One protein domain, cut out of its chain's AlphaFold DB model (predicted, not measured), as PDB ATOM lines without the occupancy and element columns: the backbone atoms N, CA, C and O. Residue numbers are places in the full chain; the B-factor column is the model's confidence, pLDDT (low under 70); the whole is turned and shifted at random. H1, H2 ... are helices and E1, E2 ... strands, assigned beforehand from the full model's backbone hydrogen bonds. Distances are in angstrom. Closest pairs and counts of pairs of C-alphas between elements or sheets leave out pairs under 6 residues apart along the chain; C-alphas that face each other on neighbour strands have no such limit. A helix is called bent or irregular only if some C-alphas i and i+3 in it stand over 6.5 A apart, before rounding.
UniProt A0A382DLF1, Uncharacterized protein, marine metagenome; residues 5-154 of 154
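What this domain is: This is residues 5 to 154 of the 154 residues of an uncharacterized protein of marine metagenome (UniProt A0A382DLF1). The model is two small clusters joined by one helix, H4: at one end H1 and H2 pack beside the two-stranded sheet of E1 and E4 with H5 next to them, and at the other end H3 folds back along the first part of H4, close to the hairpin of E2 and E3. Beyond that hairpin the long loop of residues 80 to 114 reaches far out and makes much of the length, while residues 146 to 154 at the end of H5 stick out at the opposite end. The printed part has 150 residues with five named helices and four named strands in the order E1 H1 H2 H3 E2 E3 H4 E4 H5, and the class is mixed, helices and strands. Both sheets are antiparallel, and the whole is extended, with a radius of gyration of the C-alphas of 22.8 A and spans of 74 by 34 by 28 A.

Where its parts are: E1, residues 12 to 16, begins at C-alpha 12 (31.706, 15.027, 6.526). H1 is residues 23 to 31 and H2 residues 34 to 43. H3, residues 57 to 73, has a kink of 99 degrees near residue 67. E2 is residues 75 to 79 and E3 residues 115 to 118. H4, residues 119 to 131, is 18.8 A long and begins at C-alpha 119 (45.405, 5.926, 34.897). E4, residues 132 to 136, is 13.5 A long. H5, residues 138 to 152, is 21.8 A long and ends at C-alpha 152 (18.926, -4.870, 1.376). H2, H3 and H5 are irregular: C-alphas 35 and 38 are 7.4 A apart, 67 and 70 are 9.5 A apart, and 139 and 142 are 7.1 A apart.

How they stand to each other: E1 and E4 are antiparallel neighbours, with N 13 and O 135 within hydrogen-bond range at 2.8 A. H1 and H2 touch about perpendicular at 82 degrees, their closest C-alphas, those of His 28 and Thr 34, 4.6 A apart. The closest C-alphas of H2 and E4, those of Val 40 and Leu 135, are 6.0 A apart. H2 and H5 are close but not clearly touching, the closest C-alphas, of Ile 39 and Val 141, 8.0 A apart. H4 touches H3 with residues 119 to 124 alone, at a shallow tilt of 28 degrees, opposite ways; the closest C-alphas are those of Lys 72 and Asn 119, 5.1 A apart. E2 and E3 form a hairpin, with N 76 and O 117 within hydrogen-bond range at 2.8 A. Every O i to N i+4 pair is within hydrogen-bond range in H1 and H4, against 3 of 6 in H2, 9 of 13 in H3 and 9 of 11 in H5.

The domain as a whole: The two C-alphas farthest apart, those of Asn 102 and Lys 153, are 74.1 A apart. The printed part has no cut, and the links H2 to H3 and E2 to E3 are long, with 13 and 35 residues. The mean pLDDT of the printed part is 84.1; residues 5 to 9, 90 to 113 and 154 are under 70.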
ATOM      1  N   PHE A   5      34.524   6.856  -0.829       48.88
ATOM      2  CA  PHE A   5      33.707   7.905  -0.205       48.88
ATOM      3  C   PHE A   5      34.185   8.275   1.208       48.88
ATOM      4  O   PHE A   5      34.030   9.420   1.619       48.88
ATOM      5  N   ILE A   6      34.837   7.344   1.914       52.25
ATOM      6  CA  ILE A   6      35.253   7.524   3.314       52.25
ATOM      7  C   ILE A   6      36.484   8.445   3.438       52.25
ATOM      8  O   ILE A   6      36.747   8.994   4.501       52.25
ATOM      9  N   LYS A   7      37.235   8.686   2.351       51.62
ATOM     10  CA  LYS A   7      38.465   9.503   2.401       51.62
ATOM     11  C   LYS A   7      38.269  10.991   2.114       51.62
ATOM     12  O   LYS A   7      39.185  11.769   2.372       51.62
ATOM     13  N   ASN A   8      37.127  11.410   1.567       65.00
ATOM     14  CA  ASN A   8      36.937  12.810   1.195       65.00
ATOM     15  C   ASN A   8      36.190  13.574   2.297       65.00
ATOM     16  O   ASN A   8      34.972  13.444   2.427       65.00
ATOM     17  N   ARG A   9      36.914  14.411   3.058       66.06
ATOM     18  CA  ARG A   9      36.360  15.217   4.166       66.06
ATOM     19  C   ARG A   9      35.187  16.115   3.759       66.06
ATOM     20  O   ARG A   9      34.398  16.483   4.611       66.06
ATOM     21  N   VAL A  10      35.027  16.433   2.472       77.50
ATOM     22  CA  VAL A  10      33.921  17.269   1.961       77.50
ATOM     23  C   VAL A  10      32.535  16.686   2.275       77.50
ATOM     24  O   VAL A  10      31.565  17.438   2.395       77.50
ATOM     25  N   PHE A  11      32.431  15.361   2.417       81.88
ATOM     26  CA  PHE A  11      31.177  14.678   2.747       81.88
ATOM     27  C   PHE A  11      30.855  14.677   4.243       81.88
ATOM     28  O   PHE A  11      29.743  14.297   4.614       81.88
ATOM     29  N   TYR A  12      31.800  15.104   5.081       88.25
ATOM     30  CA  TYR A  12      31.706  15.027   6.526       88.25
ATOM     31  C   TYR A  12      31.636  16.413   7.172       88.25
ATOM     32  O   TYR A  12      32.105  17.408   6.620       88.25
ATOM     33  N   SER A  13      31.035  16.448   8.352       89.44
ATOM     34  CA  SER A  13      31.061  17.555   9.295       89.44
ATOM     35  C   SER A  13      31.705  17.062  10.582       89.44
ATOM     36  O   SER A  13      31.306  16.018  11.104       89.44
ATOM     37  N   ASP A  14      32.678  17.813  11.089       90.56
ATOM     38  CA  ASP A  14      33.251  17.554  12.406       90.56
ATOM     39  C   ASP A  14      32.193  17.863  13.476       90.56
ATOM     40  O   ASP A  14      31.520  18.899  13.419       90.56
ATOM     41  N   TYR A  15      32.028  16.957  14.434       92.69
ATOM     42  CA  TYR A  15      31.110  17.106  15.558       92.69
ATOM     43  C   TYR A  15      31.787  16.642  16.843       92.69
ATOM     44  O   TYR A  15      32.490  15.631  16.856       92.69
ATOM     45  N   MET A  16      31.558  17.384  17.923       93.19
ATOM     46  CA  MET A  16      32.061  17.047  19.246       93.19
ATOM     47  C   MET A  16      30.902  16.563  20.106       93.19
ATOM     48  O   MET A  16      30.012  17.344  20.429       93.19
ATOM     49  N   VAL A  17      30.924  15.281  20.460       93.81
ATOM     50  CA  VAL A  17      29.900  14.666  21.307       93.81
ATOM     51  C   VAL A  17      29.987  15.247  22.714       93.81
ATOM     52  O   VAL A  17      31.051  15.239  23.336       93.81
ATOM     53  N   MET A  18      28.863  15.742  23.219       92.06
ATOM     54  CA  MET A  18      28.746  16.273  24.573       92.06
ATOM     55  C   MET A  18      28.545  15.144  25.591       92.06
ATOM     56  O   MET A  18      28.097  14.043  25.267       92.06
ATOM     57  N   ASP A  19      28.872  15.415  26.857       91.75
ATOM     58  CA  ASP A  19      28.701  14.433  27.930       91.75
ATOM     59  C   ASP A  19      27.227  14.007  28.054       91.75
ATOM     60  O   ASP A  19      26.341  14.840  28.244       91.75
ATOM     61  N   GLY A  20      26.962  12.704  27.939       90.62
ATOM     62  CA  GLY A  20      25.609  12.142  28.022       90.62
ATOM     63  C   GLY A  20      24.850  12.028  26.700       90.62
ATOM     64  O   GLY A  20      23.772  11.434  26.696       90.62
ATOM     65  N   GLU A  21      25.391  12.530  25.589       93.94
ATOM     66  CA  GLU A  21      24.783  12.324  24.274       93.94
ATOM     67  C   GLU A  21      24.891  10.865  23.827       93.94
ATOM     68  O   GLU A  21      25.894  10.187  24.064       93.94
ATOM     69  N   THR A  22      23.857  10.386  23.141       93.44
ATOM     70  CA  THR A  22      23.824   9.055  22.530       93.44
ATOM     71  C   THR A  22      23.834   9.181  21.006       93.44
ATOM     72  O   THR A  22      23.491  10.240  20.468       93.44
ATOM     73  N   PRO A  23      24.176   8.115  20.261       93.94
ATOM     74  CA  PRO A  23      24.089   8.131  18.801       93.94
ATOM     75  C   PRO A  23      22.711   8.574  18.277       93.94
ATOM     76  O   PRO A  23      22.615   9.238  17.247       93.94
ATOM     77  N   GLU A  24      21.638   8.217  18.987       94.88
ATOM     78  CA  GLU A  24      20.258   8.595  18.679       94.88
ATOM     79  C   GLU A  24      19.976  10.072  18.927       94.88
ATOM     80  O   GLU A  24      19.298  10.684  18.099       94.88
ATOM     81  N   SER A  25      20.481  10.651  20.024       95.38
ATOM     82  CA  SER A  25      20.304  12.086  20.286       95.38
ATOM     83  C   SER A  25      21.056  12.915  19.248       95.38
ATOM     84  O   SER A  25      20.461  13.785  18.621       95.38
ATOM     85  N   VAL A  26      22.306  12.548  18.945       94.81
ATOM     86  CA  VAL A  26      23.104  13.205  17.896       94.81
ATOM     87  C   VAL A  26      22.418  13.094  16.530       94.81
ATOM     88  O   VAL A  26      22.370  14.061  15.772       94.81
ATOM     89  N   ALA A  27      21.836  11.936  16.203       95.19
ATOM     90  CA  ALA A  27      21.084  11.770  14.960       95.19
ATOM     91  C   ALA A  27      19.806  12.622  14.917       95.19
ATOM     92  O   ALA A  27      19.463  13.155  13.861       95.19
ATOM     93  N   HIS A  28      19.111  12.782  16.044       95.44
ATOM     94  CA  HIS A  28      17.961  13.679  16.126       95.44
ATOM     95  C   HIS A  28      18.364  15.131  15.882       95.44
ATOM     96  O   HIS A  28      17.756  15.794  15.045       95.44
ATOM     97  N   ASP A  29      19.417  15.591  16.549       93.62
ATOM     98  CA  ASP A  29      19.845  16.986  16.486       93.62
ATOM     99  C   ASP A  29      20.437  17.337  15.116       93.62
ATOM    100  O   ASP A  29      20.205  18.425  14.587       93.62
ATOM    101  N   PHE A  30      21.159  16.398  14.497       93.44
ATOM    102  CA  PHE A  30      21.862  16.639  13.238       93.44
ATOM    103  C   PHE A  30      21.057  16.254  11.983       93.44
ATOM    104  O   PHE A  30      21.194  16.897  10.940       93.44
ATOM    105  N   TYR A  31      20.199  15.228  12.055       93.75
ATOM    106  CA  TYR A  31      19.404  14.737  10.915       93.75
ATOM    107  C   TYR A  31      17.888  14.897  11.074       93.75
ATOM    108  O   TYR A  31      17.156  14.687  10.105       93.75
ATOM    109  N   GLY A  32      17.396  15.249  12.263       93.88
ATOM    110  CA  GLY A  32      15.963  15.346  12.559       93.88
ATOM    111  C   GLY A  32      15.274  14.001  12.817       93.88
ATOM    112  O   GLY A  32      14.054  13.970  12.969       93.88
ATOM    113  N   ASP A  33      16.015  12.888  12.870       94.06
ATOM    114  CA  ASP A  33      15.461  11.537  13.025       94.06
ATOM    115  C   ASP A  33      16.388  10.653  13.879       94.06
ATOM    116  O   ASP A  33      17.509  10.323  13.483       94.06
ATOM    117  N   THR A  34      15.896  10.225  15.046       95.00
ATOM    118  CA  THR A  34      16.602   9.311  15.965       95.00
ATOM    119  C   THR A  34      16.867   7.938  15.336       95.00
ATOM    120  O   THR A  34      17.832   7.250  15.684       95.00
ATOM    121  N   GLY A  35      16.045   7.526  14.365       94.06
ATOM    122  CA  GLY A  35      16.192   6.279  13.619       94.06
ATOM    123  C   GLY A  35      17.421   6.246  12.709       94.06
ATOM    124  O   GLY A  35      17.774   5.180  12.207       94.06
ATOM    125  N   LEU A  36      18.100   7.381  12.512       94.38
ATOM    126  CA  LEU A  36      19.307   7.492  11.692       94.38
ATOM    127  C   LEU A  36      20.612   7.362  12.495       94.38
ATOM    128  O   LEU A  36      21.691   7.552  11.934       94.38
ATOM    129  N   HIS A  37      20.545   6.970  13.772       93.19
ATOM    130  CA  HIS A  37      21.725   6.697  14.608       93.19
ATOM    131  C   HIS A  37      22.703   5.701  13.970       93.19
ATOM    132  O   HIS A  37      23.916   5.837  14.108       93.19
ATOM    133  N   TRP A  38      22.210   4.729  13.199       91.75
ATOM    134  CA  TRP A  38      23.071   3.777  12.495       91.75
ATOM    135  C   TRP A  38      23.977   4.459  11.459       91.75
ATOM    136  O   TRP A  38      25.070   3.966  11.206       91.75
ATOM    137  N   ILE A  39      23.565   5.596  10.882       92.06
ATOM    138  CA  ILE A  39      24.395   6.382   9.956       92.06
ATOM    139  C   ILE A  39      25.535   7.053  10.722       92.06
ATOM    140  O   ILE A  39      26.665   7.051  10.238       92.06
ATOM    141  N   VAL A  40      25.251   7.581  11.917       92.88
ATOM    142  CA  VAL A  40      26.266   8.141  12.828       92.88
ATOM    143  C   VAL A  40      27.314   7.076  13.154       92.88
ATOM    144  O   VAL A  40      28.505   7.285  12.929       92.88
ATOM    145  N   MET A  41      26.857   5.897  13.578       91.50
ATOM    146  CA  MET A  41      27.721   4.757  13.896       91.50
ATOM    147  C   MET A  41      28.533   4.295  12.679       91.50
ATOM    148  O   MET A  41      29.746   4.099  12.766       91.50
ATOM    149  N   TYR A  42      27.887   4.185  11.515       88.56
ATOM    150  CA  TYR A  42      28.529   3.761  10.271       88.56
ATOM    151  C   TYR A  42      29.610   4.743   9.804       88.56
ATOM    152  O   TYR A  42      30.668   4.317   9.342       88.56
ATOM    153  N   ALA A  43      29.372   6.049   9.954       88.38
ATOM    154  CA  ALA A  43      30.332   7.088   9.592       88.38
ATOM    155  C   ALA A  43      31.643   6.973  10.383       88.38
ATOM    156  O   ALA A  43      32.709   7.249   9.834       88.38
ATOM    157  N   GLN A  44      31.558   6.519  11.637       86.31
ATOM    158  CA  GLN A  44      32.703   6.291  12.520       86.31
ATOM    159  C   GLN A  44      33.231   4.855  12.507       86.31
ATOM    160  O   GLN A  44      34.150   4.543  13.257       86.31
ATOM    161  N   GLN A  45      32.672   3.975  11.668       86.75
ATOM    162  CA  GLN A  45      32.994   2.542  11.663       86.75
ATOM    163  C   GLN A  45      32.816   1.875  13.040       86.75
ATOM    164  O   GLN A  45      33.432   0.850  13.333       86.75
ATOM    165  N   MET A  46      31.947   2.442  13.878       88.94
ATOM    166  CA  MET A  46      31.622   1.909  15.192       88.94
ATOM    167  C   MET A  46      30.591   0.795  15.031       88.94
ATOM    168  O   MET A  46      29.618   0.931  14.282       88.94
ATOM    169  N   THR A  47      30.795  -0.318  15.732       85.00
ATOM    170  CA  THR A  47      29.910  -1.490  15.633       85.00
ATOM    171  C   THR A  47      29.038  -1.627  16.870       85.00
ATOM    172  O   THR A  47      27.876  -2.023  16.764       85.00
ATOM    173  N   ASN A  48      29.574  -1.293  18.046       86.44
ATOM    174  CA  ASN A  48      28.879  -1.433  19.313       86.44
ATOM    175  C   ASN A  48      28.666  -0.068  19.992       86.44
ATOM    176  O   ASN A  48      29.608   0.471  20.575       86.44
ATOM    177  N   PRO A  49      27.426   0.458  20.009       84.38
ATOM    178  CA  PRO A  49      27.102   1.723  20.671       84.38
ATOM    179  C   PRO A  49      27.483   1.781  22.155       84.38
ATOM    180  O   PRO A  49      27.731   2.858  22.673       84.38
ATOM    181  N   TYR A  50      27.531   0.647  22.858       83.56
ATOM    182  CA  TYR A  50      27.800   0.636  24.297       83.56
ATOM    183  C   TYR A  50      29.288   0.726  24.649       83.56
ATOM    184  O   TYR A  50      29.612   1.150  25.755       83.56
ATOM    185  N   TYR A  51      30.181   0.297  23.753       84.44
ATOM    186  CA  TYR A  51      31.624   0.240  24.027       84.44
ATOM    187  C   TYR A  51      32.448   1.174  23.144       84.44
ATOM    188  O   TYR A  51      33.505   1.631  23.580       84.44
ATOM    189  N   ASP A  52      31.984   1.441  21.923       88.75
ATOM    190  CA  ASP A  52      32.707   2.274  20.962       88.75
ATOM    191  C   ASP A  52      32.359   3.760  21.133       88.75
ATOM    192  O   ASP A  52      33.170   4.626  20.812       88.75
ATOM    193  N   TRP A  53      31.173   4.058  21.673       92.38
ATOM    194  CA  TRP A  53      30.730   5.425  21.932       92.38
ATOM    195  C   TRP A  53      31.442   6.023  23.154       92.38
ATOM    196  O   TRP A  53      31.726   5.289  24.110       92.38
ATOM    197  N   PRO A  54      31.728   7.339  23.166       93.69
ATOM    198  CA  PRO A  54      32.245   8.005  24.351       93.69
ATOM    199  C   PRO A  54      31.317   7.799  25.552       93.69
ATOM    200  O   PRO A  54      30.104   8.010  25.496       93.69
ATOM    201  N   MET A  55      31.909   7.375  26.661       91.88
ATOM    202  CA  MET A  55      31.204   7.200  27.922       91.88
ATOM    203  C   MET A  55      31.014   8.544  28.613       91.88
ATOM    204  O   MET A  55      31.825   9.462  28.463       91.88
ATOM    205  N   THR A  56      29.977   8.627  29.444       93.12
ATOM    206  CA  THR A  56      29.809   9.783  30.321       93.12
ATOM    207  C   THR A  56      30.923   9.852  31.354       93.12
ATOM    208  O   THR A  56      31.446   8.810  31.761       93.12
ATOM    209  N   TYR A  57      31.237  11.047  31.854       92.19
ATOM    210  CA  TYR A  57      32.256  11.211  32.898       92.19
ATOM    211  C   TYR A  57      31.993  10.306  34.111       92.19
ATOM    212  O   TYR A  57      32.879   9.605  34.598       92.19
ATOM    213  N   TYR A  58      30.736  10.235  34.548       93.94
ATOM    214  CA  TYR A  58      30.324   9.367  35.650       93.94
ATOM    215  C   TYR A  58      30.619   7.879  35.393       93.94
ATOM    216  O   TYR A  58      31.103   7.171  36.279       93.94
ATOM    217  N   ASN A  59      30.332   7.394  34.182       93.62
ATOM    218  CA  ASN A  59      30.600   6.007  33.810       93.62
ATOM    219  C   ASN A  59      32.096   5.750  33.608       93.62
ATOM    220  O   ASN A  59      32.560   4.668  33.953       93.62
ATOM    221  N   LEU A  60      32.843   6.738  33.115       93.25
ATOM    222  CA  LEU A  60      34.292   6.667  32.962       93.25
ATOM    223  C   LEU A  60      34.989   6.506  34.318       93.25
ATOM    224  O   LEU A  60      35.821   5.615  34.469       93.25
ATOM    225  N   VAL A  61      34.596   7.291  35.327       93.25
ATOM    226  CA  VAL A  61      35.136   7.153  36.691       93.25
ATOM    227  C   VAL A  61      34.836   5.761  37.244       93.25
ATOM    228  O   VAL A  61      35.744   5.093  37.725       93.25
ATOM    229  N   LYS A  62      33.601   5.264  37.093       94.50
ATOM    230  CA  LYS A  62      33.246   3.894  37.504       94.50
ATOM    231  C   LYS A  62      34.020   2.814  36.754       94.50
ATOM    232  O   LYS A  62      34.360   1.785  37.335       94.50
ATOM    233  N   TYR A  63      34.236   3.005  35.456       93.44
ATOM    234  CA  TYR A  63      35.029   2.102  34.633       93.44
ATOM    235  C   TYR A  63      36.475   2.065  35.133       93.44
ATOM    236  O   TYR A  63      37.016   0.980  35.342       93.44
ATOM    237  N   SER A  64      37.052   3.236  35.402       93.88
ATOM    238  CA  SER A  64      38.400   3.386  35.942       93.88
ATOM    239  C   SER A  64      38.521   2.765  37.340       93.88
ATOM    240  O   SER A  64      39.408   1.947  37.560       93.88
ATOM    241  N   ASP A  65      37.565   3.015  38.241       94.75
ATOM    242  CA  ASP A  65      37.505   2.388  39.570       94.75
ATOM    243  C   ASP A  65      37.441   0.859  39.476       94.75
ATOM    244  O   ASP A  65      38.093   0.146  40.232       94.75
ATOM    245  N   LYS A  66      36.674   0.327  38.520       96.00
ATOM    246  CA  LYS A  66      36.567  -1.119  38.312       96.00
ATOM    247  C   LYS A  66      37.843  -1.727  37.721       96.00
ATOM    248  O   LYS A  66      38.134  -2.889  37.995       96.00
ATOM    249  N   LYS A  67      38.547  -0.989  36.861       95.00
ATOM    250  CA  LYS A  67      39.727  -1.466  36.130       95.00
ATOM    251  C   LYS A  67      41.009  -1.351  36.953       95.00
ATOM    252  O   LYS A  67      41.809  -2.280  36.928       95.00
ATOM    253  N   TYR A  68      41.179  -0.239  37.663       95.19
ATOM    254  CA  TYR A  68      42.403   0.115  38.384       95.19
ATOM    255  C   TYR A  68      42.246   0.069  39.909       95.19
ATOM    256  O   TYR A  68      43.239  -0.062  40.613       95.19
ATOM    257  N   GLY A  69      41.023   0.150  40.444       94.00
ATOM    258  CA  GLY A  69      40.809   0.196  41.891       94.00
ATOM    259  C   GLY A  69      41.509   1.397  42.530       94.00
ATOM    260  O   GLY A  69      41.370   2.529  42.062       94.00
ATOM    261  N   ASP A  70      42.280   1.134  43.584       92.94
ATOM    262  CA  ASP A  70      43.035   2.160  44.309       92.94
ATOM    263  C   ASP A  70      44.186   2.754  43.467       92.94
ATOM    264  O   ASP A  70      44.565   3.907  43.675       92.94
ATOM    265  N   ASP A  71      44.658   2.040  42.437       94.00
ATOM    266  CA  ASP A  71      45.759   2.469  41.559       94.00
ATOM    267  C   ASP A  71      45.317   3.496  40.496       94.00
ATOM    268  O   ASP A  71      46.075   3.872  39.600       94.00
ATOM    269  N   LYS A  72      44.078   3.988  40.552       92.50
ATOM    270  CA  LYS A  72      43.535   4.959  39.587       92.50
ATOM    271  C   LYS A  72      44.365   6.249  39.475       92.50
ATOM    272  O   LYS A  72      44.419   6.861  38.408       92.50
ATOM    273  N   LEU A  73      44.984   6.673  40.576       92.94
ATOM    274  CA  LEU A  73      45.843   7.864  40.636       92.94
ATOM    275  C   LEU A  73      47.332   7.528  40.429       92.94
ATOM    276  O   LEU A  73      48.193   8.412  40.480       92.94
ATOM    277  N   GLU A  74      47.648   6.256  40.185       93.88
ATOM    278  CA  GLU A  74      49.003   5.822  39.872       93.88
ATOM    279  C   GLU A  74      49.376   6.084  38.419       93.88
ATOM    280  O   GLU A  74      48.527   6.371  37.572       93.88
ATOM    281  N   ALA A  75      50.685   6.077  38.159       92.62
ATOM    282  CA  ALA A  75      51.233   6.409  36.851       92.62
ATOM    283  C   ALA A  75      50.863   5.322  35.837       92.62
ATOM    284  O   ALA A  75      51.186   4.155  36.042       92.62
ATOM    285  N   HIS A  76      50.229   5.719  34.734       93.38
ATOM    286  CA  HIS A  76      50.080   4.864  33.561       93.38
ATOM    287  C   HIS A  76      51.348   4.918  32.704       93.38
ATOM    288  O   HIS A  76      51.837   3.894  32.237       93.38
ATOM    289  N   HIS A  77      51.858   6.127  32.470       92.69
ATOM    290  CA  HIS A  77      53.085   6.398  31.727       92.69
ATOM    291  C   HIS A  77      53.568   7.826  32.031       92.69
ATOM    292  O   HIS A  77      52.911   8.585  32.754       92.69
ATOM    293  N   TRP A  78      54.725   8.183  31.480       90.25
ATOM    294  CA  TRP A  78      55.291   9.524  31.563       90.25
ATOM    295  C   TRP A  78      55.409  10.114  30.166       90.25
ATOM    296  O   TRP A  78      55.733   9.392  29.229       90.25
ATOM    297  N   GLU A  79      55.159  11.412  30.027       90.12
ATOM    298  CA  GLU A  79      55.249  12.114  28.743       90.12
ATOM    299  C   GLU A  79      56.296  13.233  28.785       90.12
ATOM    300  O   GLU A  79      56.405  13.951  29.782       90.12
ATOM    301  N   ASP A  80      57.055  13.411  27.701       87.50
ATOM    302  CA  ASP A  80      57.918  14.582  27.510       87.50
ATOM    303  C   ASP A  80      57.102  15.854  27.184       87.50
ATOM    304  O   ASP A  80      55.879  15.834  27.044       87.50
ATOM    305  N   SER A  81      57.770  17.002  27.020       86.38
ATOM    306  CA  SER A  81      57.098  18.261  26.651       86.38
ATOM    307  C   SER A  81      56.441  18.251  25.261       86.38
ATOM    308  O   SER A  81      55.706  19.183  24.938       86.38
ATOM    309  N   ASN A  82      56.703  17.232  24.442       83.88
ATOM    310  CA  ASN A  82      56.108  17.049  23.121       83.88
ATOM    311  C   ASN A  82      54.946  16.035  23.140       83.88
ATOM    312  O   ASN A  82      54.322  15.831  22.098       83.88
ATOM    313  N   GLY A  83      54.648  15.418  24.292       83.69
ATOM    314  CA  GLY A  83      53.614  14.391  24.443       83.69
ATOM    315  C   GLY A  83      54.048  12.986  24.012       83.69
ATOM    316  O   GLY A  83      53.191  12.142  23.769       83.69
ATOM    317  N   ASN A  84      55.352  12.723  23.869       86.06
ATOM    318  CA  ASN A  84      55.854  11.375  23.601       86.06
ATOM    319  C   ASN A  84      56.005  10.598  24.909       86.06
ATOM    320  O   ASN A  84      56.510  11.148  25.888       86.06
ATOM    321  N   GLU A  85      55.637   9.315  24.902       86.56
ATOM    322  CA  GLU A  85      55.851   8.427  26.046       86.56
ATOM    323  C   GLU A  85      57.353   8.221  26.306       86.56
ATOM    324  O   GLU A  85      58.117   7.872  25.403       86.56
ATOM    325  N   VAL A  86      57.771   8.433  27.552       84.38
ATOM    326  CA  VAL A  86      59.156   8.330  28.021       84.38
ATOM    327  C   VAL A  86      59.232   7.563  29.339       84.38
ATOM    328  O   VAL A  86      58.224   7.243  29.972       84.38
ATOM    329  N   ASN A  87      60.458   7.257  29.764       82.19
ATOM    330  CA  ASN A  87      60.702   6.652  31.067       82.19
ATOM    331  C   ASN A  87      60.428   7.644  32.206       82.19
ATOM    332  O   ASN A  87      60.488   8.861  32.029       82.19
ATOM    333  N   GLU A  88      60.185   7.102  33.400       82.12
ATOM    334  CA  GLU A  88      60.064   7.894  34.623       82.12
ATOM    335  C   GLU A  88      61.294   8.806  34.833       82.12
ATOM    336  O   GLU A  88      62.433   8.346  34.671       82.12
ATOM    337  N   PRO A  89      61.099  10.082  35.217       77.31
ATOM    338  CA  PRO A  89      62.187  10.993  35.543       77.31
ATOM    339  C   PRO A  89      63.150  10.406  36.575       77.31
ATOM    340  O   PRO A  89      62.755  10.004  37.665       77.31
ATOM    341  N   GLY A  90      64.440  10.400  36.245       69.44
ATOM    342  CA  GLY A  90      65.475   9.852  37.123       69.44
ATOM    343  C   GLY A  90      65.654   8.335  37.022       69.44
ATOM    344  O   GLY A  90      66.498   7.788  37.733       69.44
ATOM    345  N   SER A  91      64.930   7.659  36.124       66.75
ATOM    346  CA  SER A  91      65.224   6.274  35.762       66.75
ATOM    347  C   SER A  91      66.593   6.178  35.080       66.75
ATOM    348  O   SER A  91      66.908   6.921  34.148       66.75
ATOM    349  N   ILE A  92      67.434   5.259  35.559       60.81
ATOM    350  CA  ILE A  92      68.730   4.969  34.945       60.81
ATOM    351  C   ILE A  92      68.482   3.966  33.820       60.81
ATOM    352  O   ILE A  92      68.251   2.783  34.071       60.81
ATOM    353  N   VAL A  93      68.545   4.434  32.577       58.28
ATOM    354  CA  VAL A  93      68.435   3.573  31.397       58.28
ATOM    355  C   VAL A  93      69.845   3.122  31.019       58.28
ATOM    356  O   VAL A  93      70.660   3.902  30.538       58.28
ATOM    357  N   GLY A  94      70.180   1.861  31.288       55.28
ATOM    358  CA  GLY A  94      71.447   1.296  30.831       55.28
ATOM    359  C   GLY A  94      71.398   1.068  29.321       55.28
ATOM    360  O   GLY A  94      70.789   0.096  28.881       55.28
ATOM    361  N   ASN A  95      72.051   1.916  28.525       57.53
ATOM    362  CA  ASN A  95      72.296   1.646  27.103       57.53
ATOM    363  C   ASN A  95      73.470   0.663  26.946       57.53
ATOM    364  O   ASN A  95      74.497   0.972  26.355       57.53
ATOM    365  N   GLY A  96      73.341  -0.538  27.510       51.19
ATOM    366  CA  GLY A  96      74.354  -1.580  27.371       51.19
ATOM    367  C   GLY A  96      74.159  -2.368  26.078       51.19
ATOM    368  O   GLY A  96      73.439  -3.369  26.070       51.19
ATOM    369  N   THR A  97      74.813  -1.976  24.980       52.84
ATOM    370  CA  THR A  97      75.047  -2.915  23.872       52.84
ATOM    371  C   THR A  97      76.133  -3.911  24.264       52.84
ATOM    372  O   THR A  97      77.295  -3.743  23.921       52.84
ATOM    373  N   GLY A  98      75.718  -5.006  24.901       47.06
ATOM    374  CA  GLY A  98      76.473  -6.257  24.924       47.06
ATOM    375  C   GLY A  98      77.150  -6.580  26.249       47.06
ATOM    376  O   GLY A  98      78.010  -5.849  26.692       47.06
ATOM    377  N   ASN A  99      76.766  -7.727  26.821       50.19
ATOM    378  CA  ASN A  99      77.556  -8.784  27.483       50.19
ATOM    379  C   ASN A  99      78.783  -8.469  28.381       50.19
ATOM    380  O   ASN A  99      79.390  -9.425  28.864       50.19
ATOM    381  N   ASP A 100      79.151  -7.219  28.649       53.22
ATOM    382  CA  ASP A 100      80.251  -6.832  29.531       53.22
ATOM    383  C   ASP A 100      79.692  -6.170  30.805       53.22
ATOM    384  O   ASP A 100      79.108  -5.088  30.744       53.22
ATOM    385  N   PRO A 101      79.849  -6.801  31.980       55.31
ATOM    386  CA  PRO A 101      79.382  -6.247  33.247       55.31
ATOM    387  C   PRO A 101      80.133  -4.983  33.715       55.31
ATOM    388  O   PRO A 101      79.771  -4.447  34.761       55.31
ATOM    389  N   ASN A 102      81.146  -4.498  32.984       56.56
ATOM    390  CA  ASN A 102      81.856  -3.244  33.275       56.56
ATOM    391  C   ASN A 102      81.581  -2.110  32.269       56.56
ATOM    392  O   ASN A 102      82.151  -1.029  32.427       56.56
ATOM    393  N   ASP A 103      80.715  -2.316  31.274       58.16
ATOM    394  CA  ASP A 103      80.336  -1.277  30.308       58.16
ATOM    395  C   ASP A 103      79.184  -0.422  30.866       58.16
ATOM    396  O   ASP A 103      78.033  -0.491  30.436       58.16
ATOM    397  N   LEU A 104      79.477   0.334  31.928       52.56
ATOM    398  CA  LEU A 104      78.518   1.243  32.556       52.56
ATOM    399  C   LEU A 104      78.664   2.661  31.984       52.56
ATOM    400  O   LEU A 104      78.858   3.618  32.734       52.56
ATOM    401  N   GLU A 105      78.504   2.829  30.671       53.12
ATOM    402  CA  GLU A 105      77.994   4.104  30.148       53.12
ATOM    403  C   GLU A 105      76.474   4.132  30.357       53.12
ATOM    404  O   GLU A 105      75.659   4.038  29.440       53.12
ATOM    405  N   ALA A 106      76.076   4.225  31.629       50.53
ATOM    406  CA  ALA A 106      74.706   4.531  31.998       50.53
ATOM    407  C   ALA A 106      74.405   5.964  31.542       50.53
ATOM    408  O   ALA A 106      74.649   6.930  32.267       50.53
ATOM    409  N   THR A 107      73.888   6.118  30.324       50.59
ATOM    410  CA  THR A 107      73.243   7.361  29.921       50.59
ATOM    411  C   THR A 107      72.002   7.505  30.791       50.59
ATOM    412  O   THR A 107      70.986   6.862  30.545       50.59
ATOM    413  N   VAL A 108      72.085   8.310  31.853       50.97
ATOM    414  CA  VAL A 108      70.877   8.768  32.537       50.97
ATOM    415  C   VAL A 108      70.108   9.546  31.484       50.97
ATOM    416  O   VAL A 108      70.539  10.624  31.075       50.97
ATOM    417  N   ASP A 109      69.014   8.973  30.994       53.88
ATOM    418  CA  ASP A 109      68.086   9.692  30.141       53.88
ATOM    419  C   ASP A 109      67.388  10.678  31.078       53.88
ATOM    420  O   ASP A 109      66.417  10.365  31.771       53.88
ATOM    421  N   VAL A 110      68.011  11.848  31.243       53.69
ATOM    422  CA  VAL A 110      67.515  12.916  32.105       53.69
ATOM    423  C   VAL A 110      66.321  13.537  31.384       53.69
ATOM    424  O   VAL A 110      66.382  14.669  30.908       53.69
ATOM    425  N   TYR A 111      65.196  12.821  31.330       57.56
ATOM    426  CA  TYR A 111      63.887  13.440  31.143       57.56
ATOM    427  C   TYR A 111      63.551  14.187  32.440       57.56
ATOM    428  O   TYR A 111      62.639  13.831  33.180       57.56
ATOM    429  N   GLY A 112      64.328  15.229  32.753       56.19
ATOM    430  CA  GLY A 112      64.195  16.039  33.967       56.19
ATOM    431  C   GLY A 112      62.878  16.819  34.051       56.19
ATOM    432  O   GLY A 112      62.689  17.592  34.984       56.19
ATOM    433  N   SER A 113      61.980  16.636  33.082       68.12
ATOM    434  CA  SER A 113      60.702  17.328  32.960       68.12
ATOM    435  C   SER A 113      59.562  16.435  32.459       68.12
ATOM    436  O   SER A 113      58.582  16.976  31.945       68.12
ATOM    437  N   ALA A 114      59.672  15.099  32.536       83.25
ATOM    438  CA  ALA A 114      58.544  14.264  32.125       83.25
ATOM    439  C   ALA A 114      57.354  14.456  33.077       83.25
ATOM    440  O   ALA A 114      57.520  14.570  34.294       83.25
ATOM    441  N   THR A 115      56.150  14.495  32.518       89.50
ATOM    442  CA  THR A 115      54.900  14.657  33.264       89.50
ATOM    443  C   THR A 115      54.270  13.290  33.493       89.50
ATOM    444  O   THR A 115      54.102  12.524  32.547       89.50
ATOM    445  N   LYS A 116      53.923  12.977  34.748       92.19
ATOM    446  CA  LYS A 116      53.181  11.757  35.099       92.19
ATOM    447  C   LYS A 116      51.768  11.870  34.545       92.19
ATOM    448  O   LYS A 116      51.063  12.811  34.903       92.19
ATOM    449  N   ILE A 117      51.358  10.893  33.744       94.88
ATOM    450  CA  ILE A 117      49.961  10.709  33.350       94.88
ATOM    451  C   ILE A 117      49.380   9.582  34.191       94.88
ATOM    452  O   ILE A 117      49.893   8.460  34.195       94.88
ATOM    453  N   THR A 118      48.328   9.883  34.942       96.12
ATOM    454  CA  THR A 118      47.638   8.903  35.783       96.12
ATOM    455  C   THR A 118      46.719   7.998  34.967       96.12
ATOM    456  O   THR A 118      46.313   8.332  33.852       96.12
ATOM    457  N   ASN A 119      46.350   6.848  35.532       94.94
ATOM    458  CA  ASN A 119      45.405   5.926  34.897       94.94
ATOM    459  C   ASN A 119      44.061   6.596  34.555       94.94
ATOM    460  O   ASN A 119      43.528   6.364  33.472       94.94
ATOM    461  N   ILE A 120      43.517   7.448  35.431       95.25
ATOM    462  CA  ILE A 120      42.278   8.183  35.127       95.25
ATOM    463  C   ILE A 120      42.461   9.207  34.001       95.25
ATOM    464  O   ILE A 120      41.620   9.264  33.108       95.25
ATOM    465  N   GLU A 121      43.563   9.959  33.986       95.62
ATOM    466  CA  GLU A 121      43.841  10.939  32.926       95.62
ATOM    467  C   GLU A 121      44.024  10.263  31.563       95.62
ATOM    468  O   GLU A 121      43.562  10.777  30.545       95.62
ATOM    469  N   TYR A 122      44.665   9.091  31.534       95.69
ATOM    470  CA  TYR A 122      44.778   8.285  30.323       95.69
ATOM    471  C   TYR A 122      43.395   7.896  29.779       95.69
ATOM    472  O   TYR A 122      43.098   8.138  28.609       95.69
ATOM    473  N   GLU A 123      42.513   7.367  30.630       95.00
ATOM    474  CA  GLU A 123      41.153   6.988  30.223       95.00
ATOM    475  C   GLU A 123      40.310   8.197  29.788       95.00
ATOM    476  O   GLU A 123      39.544   8.108  28.827       95.00
ATOM    477  N   GLU A 124      40.470   9.350  30.442       94.69
ATOM    478  CA  GLU A 124      39.836  10.608  30.030       94.69
ATOM    479  C   GLU A 124      40.283  11.042  28.633       94.69
ATOM    480  O   GLU A 124      39.438  11.408  27.811       94.69
ATOM    481  N   ARG A 125      41.581  10.942  28.326       94.44
ATOM    482  CA  ARG A 125      42.127  11.255  26.996       94.44
ATOM    483  C   ARG A 125      41.647  10.271  25.933       94.44
ATOM    484  O   ARG A 125      41.291  10.697  24.835       94.44
ATOM    485  N   GLU A 126      41.604   8.978  26.241       93.31
ATOM    486  CA  GLU A 126      41.074   7.968  25.318       93.31
ATOM    487  C   GLU A 126      39.584   8.176  25.041       93.31
ATOM    488  O   GLU A 126      39.139   8.067  23.896       93.31
ATOM    489  N   ASN A 127      38.807   8.538  26.062       93.19
ATOM    490  CA  ASN A 127      37.398   8.870  25.895       93.19
ATOM    491  C   ASN A 127      37.214  10.172  25.096       93.19
ATOM    492  O   ASN A 127      36.332  10.248  24.243       93.19
ATOM    493  N   GLU A 128      38.078  11.168  25.310       92.25
ATOM    494  CA  GLU A 128      38.060  12.435  24.572       92.25
ATOM    495  C   GLU A 128      38.335  12.245  23.076       92.25
ATOM    496  O   GLU A 128      37.628  12.786  22.224       92.25
ATOM    497  N   LYS A 129      39.297  11.380  22.729       91.50
ATOM    498  CA  LYS A 129      39.556  11.000  21.330       91.50
ATOM    499  C   LYS A 129      38.312  10.427  20.643       91.50
ATOM    500  O   LYS A 129      38.147  10.622  19.442       91.50
ATOM    501  N   ARG A 130      37.423   9.758  21.389       90.81
ATOM    502  CA  ARG A 130      36.154   9.208  20.875       90.81
ATOM    503  C   ARG A 130      35.033  10.244  20.777       90.81
ATOM    504  O   ARG A 130      34.074   9.998  20.050       90.81
ATOM    505  N   ARG A 131      35.124  11.382  21.481       92.94
ATOM    506  CA  ARG A 131      34.121  12.465  21.408       92.94
ATOM    507  C   ARG A 131      34.196  13.240  20.096       92.94
ATOM    508  O   ARG A 131      33.170  13.715  19.621       92.94
ATOM    509  N   SER A 132      35.377  13.333  19.488       92.38
ATOM    510  CA  SER A 132      35.541  13.954  18.171       92.38
ATOM    511  C   SER A 132      35.142  12.978  17.062       92.38
ATOM    512  O   SER A 132      35.920  12.095  16.699       92.38
ATOM    513  N   ILE A 133      33.957  13.164  16.481       92.12
ATOM    514  CA  ILE A 133      33.416  12.302  15.422       92.12
ATOM    515  C   ILE A 133      33.192  13.064  14.112       92.12
ATOM    516  O   ILE A 133      33.010  14.278  14.080       92.12
ATOM    517  N   ASN A 134      33.160  12.320  13.009       91.44
ATOM    518  CA  ASN A 134      32.791  12.816  11.684       91.44
ATOM    519  C   ASN A 134      31.366  12.364  11.326       91.44
ATOM    520  O   ASN A 134      31.102  11.173  11.134       91.44
ATOM    521  N   LEU A 135      30.443  13.307  11.179       91.94
ATOM    522  CA  LEU A 135      29.072  13.038  10.742       91.94
ATOM    523  C   LEU A 135      28.954  13.212   9.231       91.94
ATOM    524  O   LEU A 135      29.558  14.112   8.662       91.94
ATOM    525  N   ILE A 136      28.172  12.368   8.556       91.75
ATOM    526  CA  ILE A 136      27.877  12.564   7.130       91.75
ATOM    527  C   ILE A 136      27.003  13.804   7.009       91.75
ATOM    528  O   ILE A 136      25.994  13.894   7.691       91.75
ATOM    529  N   ARG A 137      27.333  14.757   6.135       91.31
ATOM    530  CA  ARG A 137      26.512  15.968   6.010       91.31
ATOM    531  C   ARG A 137      25.050  15.624   5.681       91.31
ATOM    532  O   ARG A 137      24.825  14.745   4.839       91.31
ATOM    533  N   PRO A 138      24.064  16.353   6.239       90.75
ATOM    534  CA  PRO A 138      22.642  16.063   6.038       90.75
ATOM    535  C   PRO A 138      22.236  15.983   4.558       90.75
ATOM    536  O   PRO A 138      21.430  15.134   4.176       90.75
ATOM    537  N   ASP A 139      22.882  16.787   3.705       90.88
ATOM    538  CA  ASP A 139      22.700  16.802   2.246       90.88
ATOM    539  C   ASP A 139      22.877  15.414   1.591       90.88
ATOM    540  O   ASP A 139      22.221  15.099   0.595       90.88
ATOM    541  N   TYR A 140      23.746  14.563   2.150       90.06
ATOM    542  CA  TYR A 140      24.083  13.245   1.597       90.06
ATOM    543  C   TYR A 140      23.334  12.083   2.262       90.06
ATOM    544  O   TYR A 140      23.317  10.977   1.718       90.06
ATOM    545  N   VAL A 141      22.654  12.310   3.387       90.00
ATOM    546  CA  VAL A 141      21.957  11.266   4.165       90.00
ATOM    547  C   VAL A 141      20.899  10.544   3.337       90.00
ATOM    548  O   VAL A 141      20.821   9.315   3.334       90.00
ATOM    549  N   ASN A 142      20.121  11.295   2.557       89.94
ATOM    550  CA  ASN A 142      19.092  10.723   1.689       89.94
ATOM    551  C   ASN A 142      19.678   9.811   0.600       89.94
ATOM    552  O   ASN A 142      19.042   8.829   0.214       89.94
ATOM    553  N   ALA A 143      20.879  10.119   0.101       89.88
ATOM    554  CA  ALA A 143      21.566   9.272  -0.869       89.88
ATOM    555  C   ALA A 143      22.054   7.972  -0.211       89.88
ATOM    556  O   ALA A 143      21.816   6.891  -0.747       89.88
ATOM    557  N   VAL A 144      22.646   8.072   0.986       88.94
ATOM    558  CA  VAL A 144      23.093   6.913   1.778       88.94
ATOM    559  C   VAL A 144      21.926   5.973   2.078       88.94
ATOM    560  O   VAL A 144      22.026   4.772   1.828       88.94
ATOM    561  N   LYS A 145      20.789   6.512   2.531       89.81
ATOM    562  CA  LYS A 145      19.583   5.726   2.824       89.81
ATOM    563  C   LYS A 145      19.092   4.947   1.602       89.81
ATOM    564  O   LYS A 145      18.847   3.746   1.695       89.81
ATOM    565  N   LYS A 146      18.992   5.606   0.443       91.12
ATOM    566  CA  LYS A 146      18.539   4.970  -0.806       91.12
ATOM    567  C   LYS A 146      19.462   3.840  -1.256       91.12
ATOM    568  O   LYS A 146      18.979   2.782  -1.658       91.12
ATOM    569  N   GLU A 147      20.775   4.052  -1.196       89.25
ATOM    570  CA  GLU A 147      21.741   3.011  -1.558       89.25
ATOM    571  C   GLU A 147      21.692   1.837  -0.574       89.25
ATOM    572  O   GLU A 147      21.712   0.682  -1.000       89.25
ATOM    573  N   PHE A 148      21.528   2.103   0.724       89.00
ATOM    574  CA  PHE A 148      21.367   1.055   1.730       89.00
ATOM    575  C   PHE A 148      20.104   0.209   1.496       89.00
ATOM    576  O   PHE A 148      20.179  -1.017   1.426       89.00
ATOM    577  N   GLU A 149      18.951   0.844   1.268       89.69
ATOM    578  CA  GLU A 149      17.695   0.146   0.949       89.69
ATOM    579  C   GLU A 149      17.805  -0.717  -0.316       89.69
ATOM    580  O   GLU A 149      17.213  -1.795  -0.402       89.69
ATOM    581  N   LYS A 150      18.564  -0.256  -1.313       92.69
ATOM    582  CA  LYS A 150      18.819  -1.004  -2.548       92.69
ATOM    583  C   LYS A 150      19.685  -2.239  -2.307       92.69
ATOM    584  O   LYS A 150      19.451  -3.260  -2.949       92.69
ATOM    585  N   LEU A 151      20.661  -2.157  -1.402       90.62
ATOM    586  CA  LEU A 151      21.502  -3.294  -1.020       90.62
ATOM    587  C   LEU A 151      20.721  -4.352  -0.236       90.62
ATOM    588  O   LEU A 151      20.970  -5.533  -0.439       90.62
ATOM    589  N   LEU A 152      19.762  -3.944   0.601       88.75
ATOM    590  CA  LEU A 152      18.926  -4.870   1.376       88.75
ATOM    591  C   LEU A 152      17.893  -5.635   0.537       88.75
ATOM    592  O   LEU A 152      17.465  -6.716   0.925       88.75
ATOM    593  N   LYS A 153      17.451  -5.069  -0.592       85.62
ATOM    594  CA  LYS A 153      16.457  -5.695  -1.486       85.62
ATOM    595  C   LYS A 153      17.049  -6.754  -2.423       85.62
ATOM    596  O   LYS A 153      16.316  -7.292  -3.251       85.62
ATOM    597  N   LYS A 154      18.356  -6.986  -2.349       57.94
ATOM    598  CA  LYS A 154      19.089  -7.916  -3.203       57.94
ATOM    599  C   LYS A 154      19.434  -9.179  -2.427       57.94
ATOM    600  O   LYS A 154      19.337 -10.255  -3.051       57.94
TER     601      LYS A 154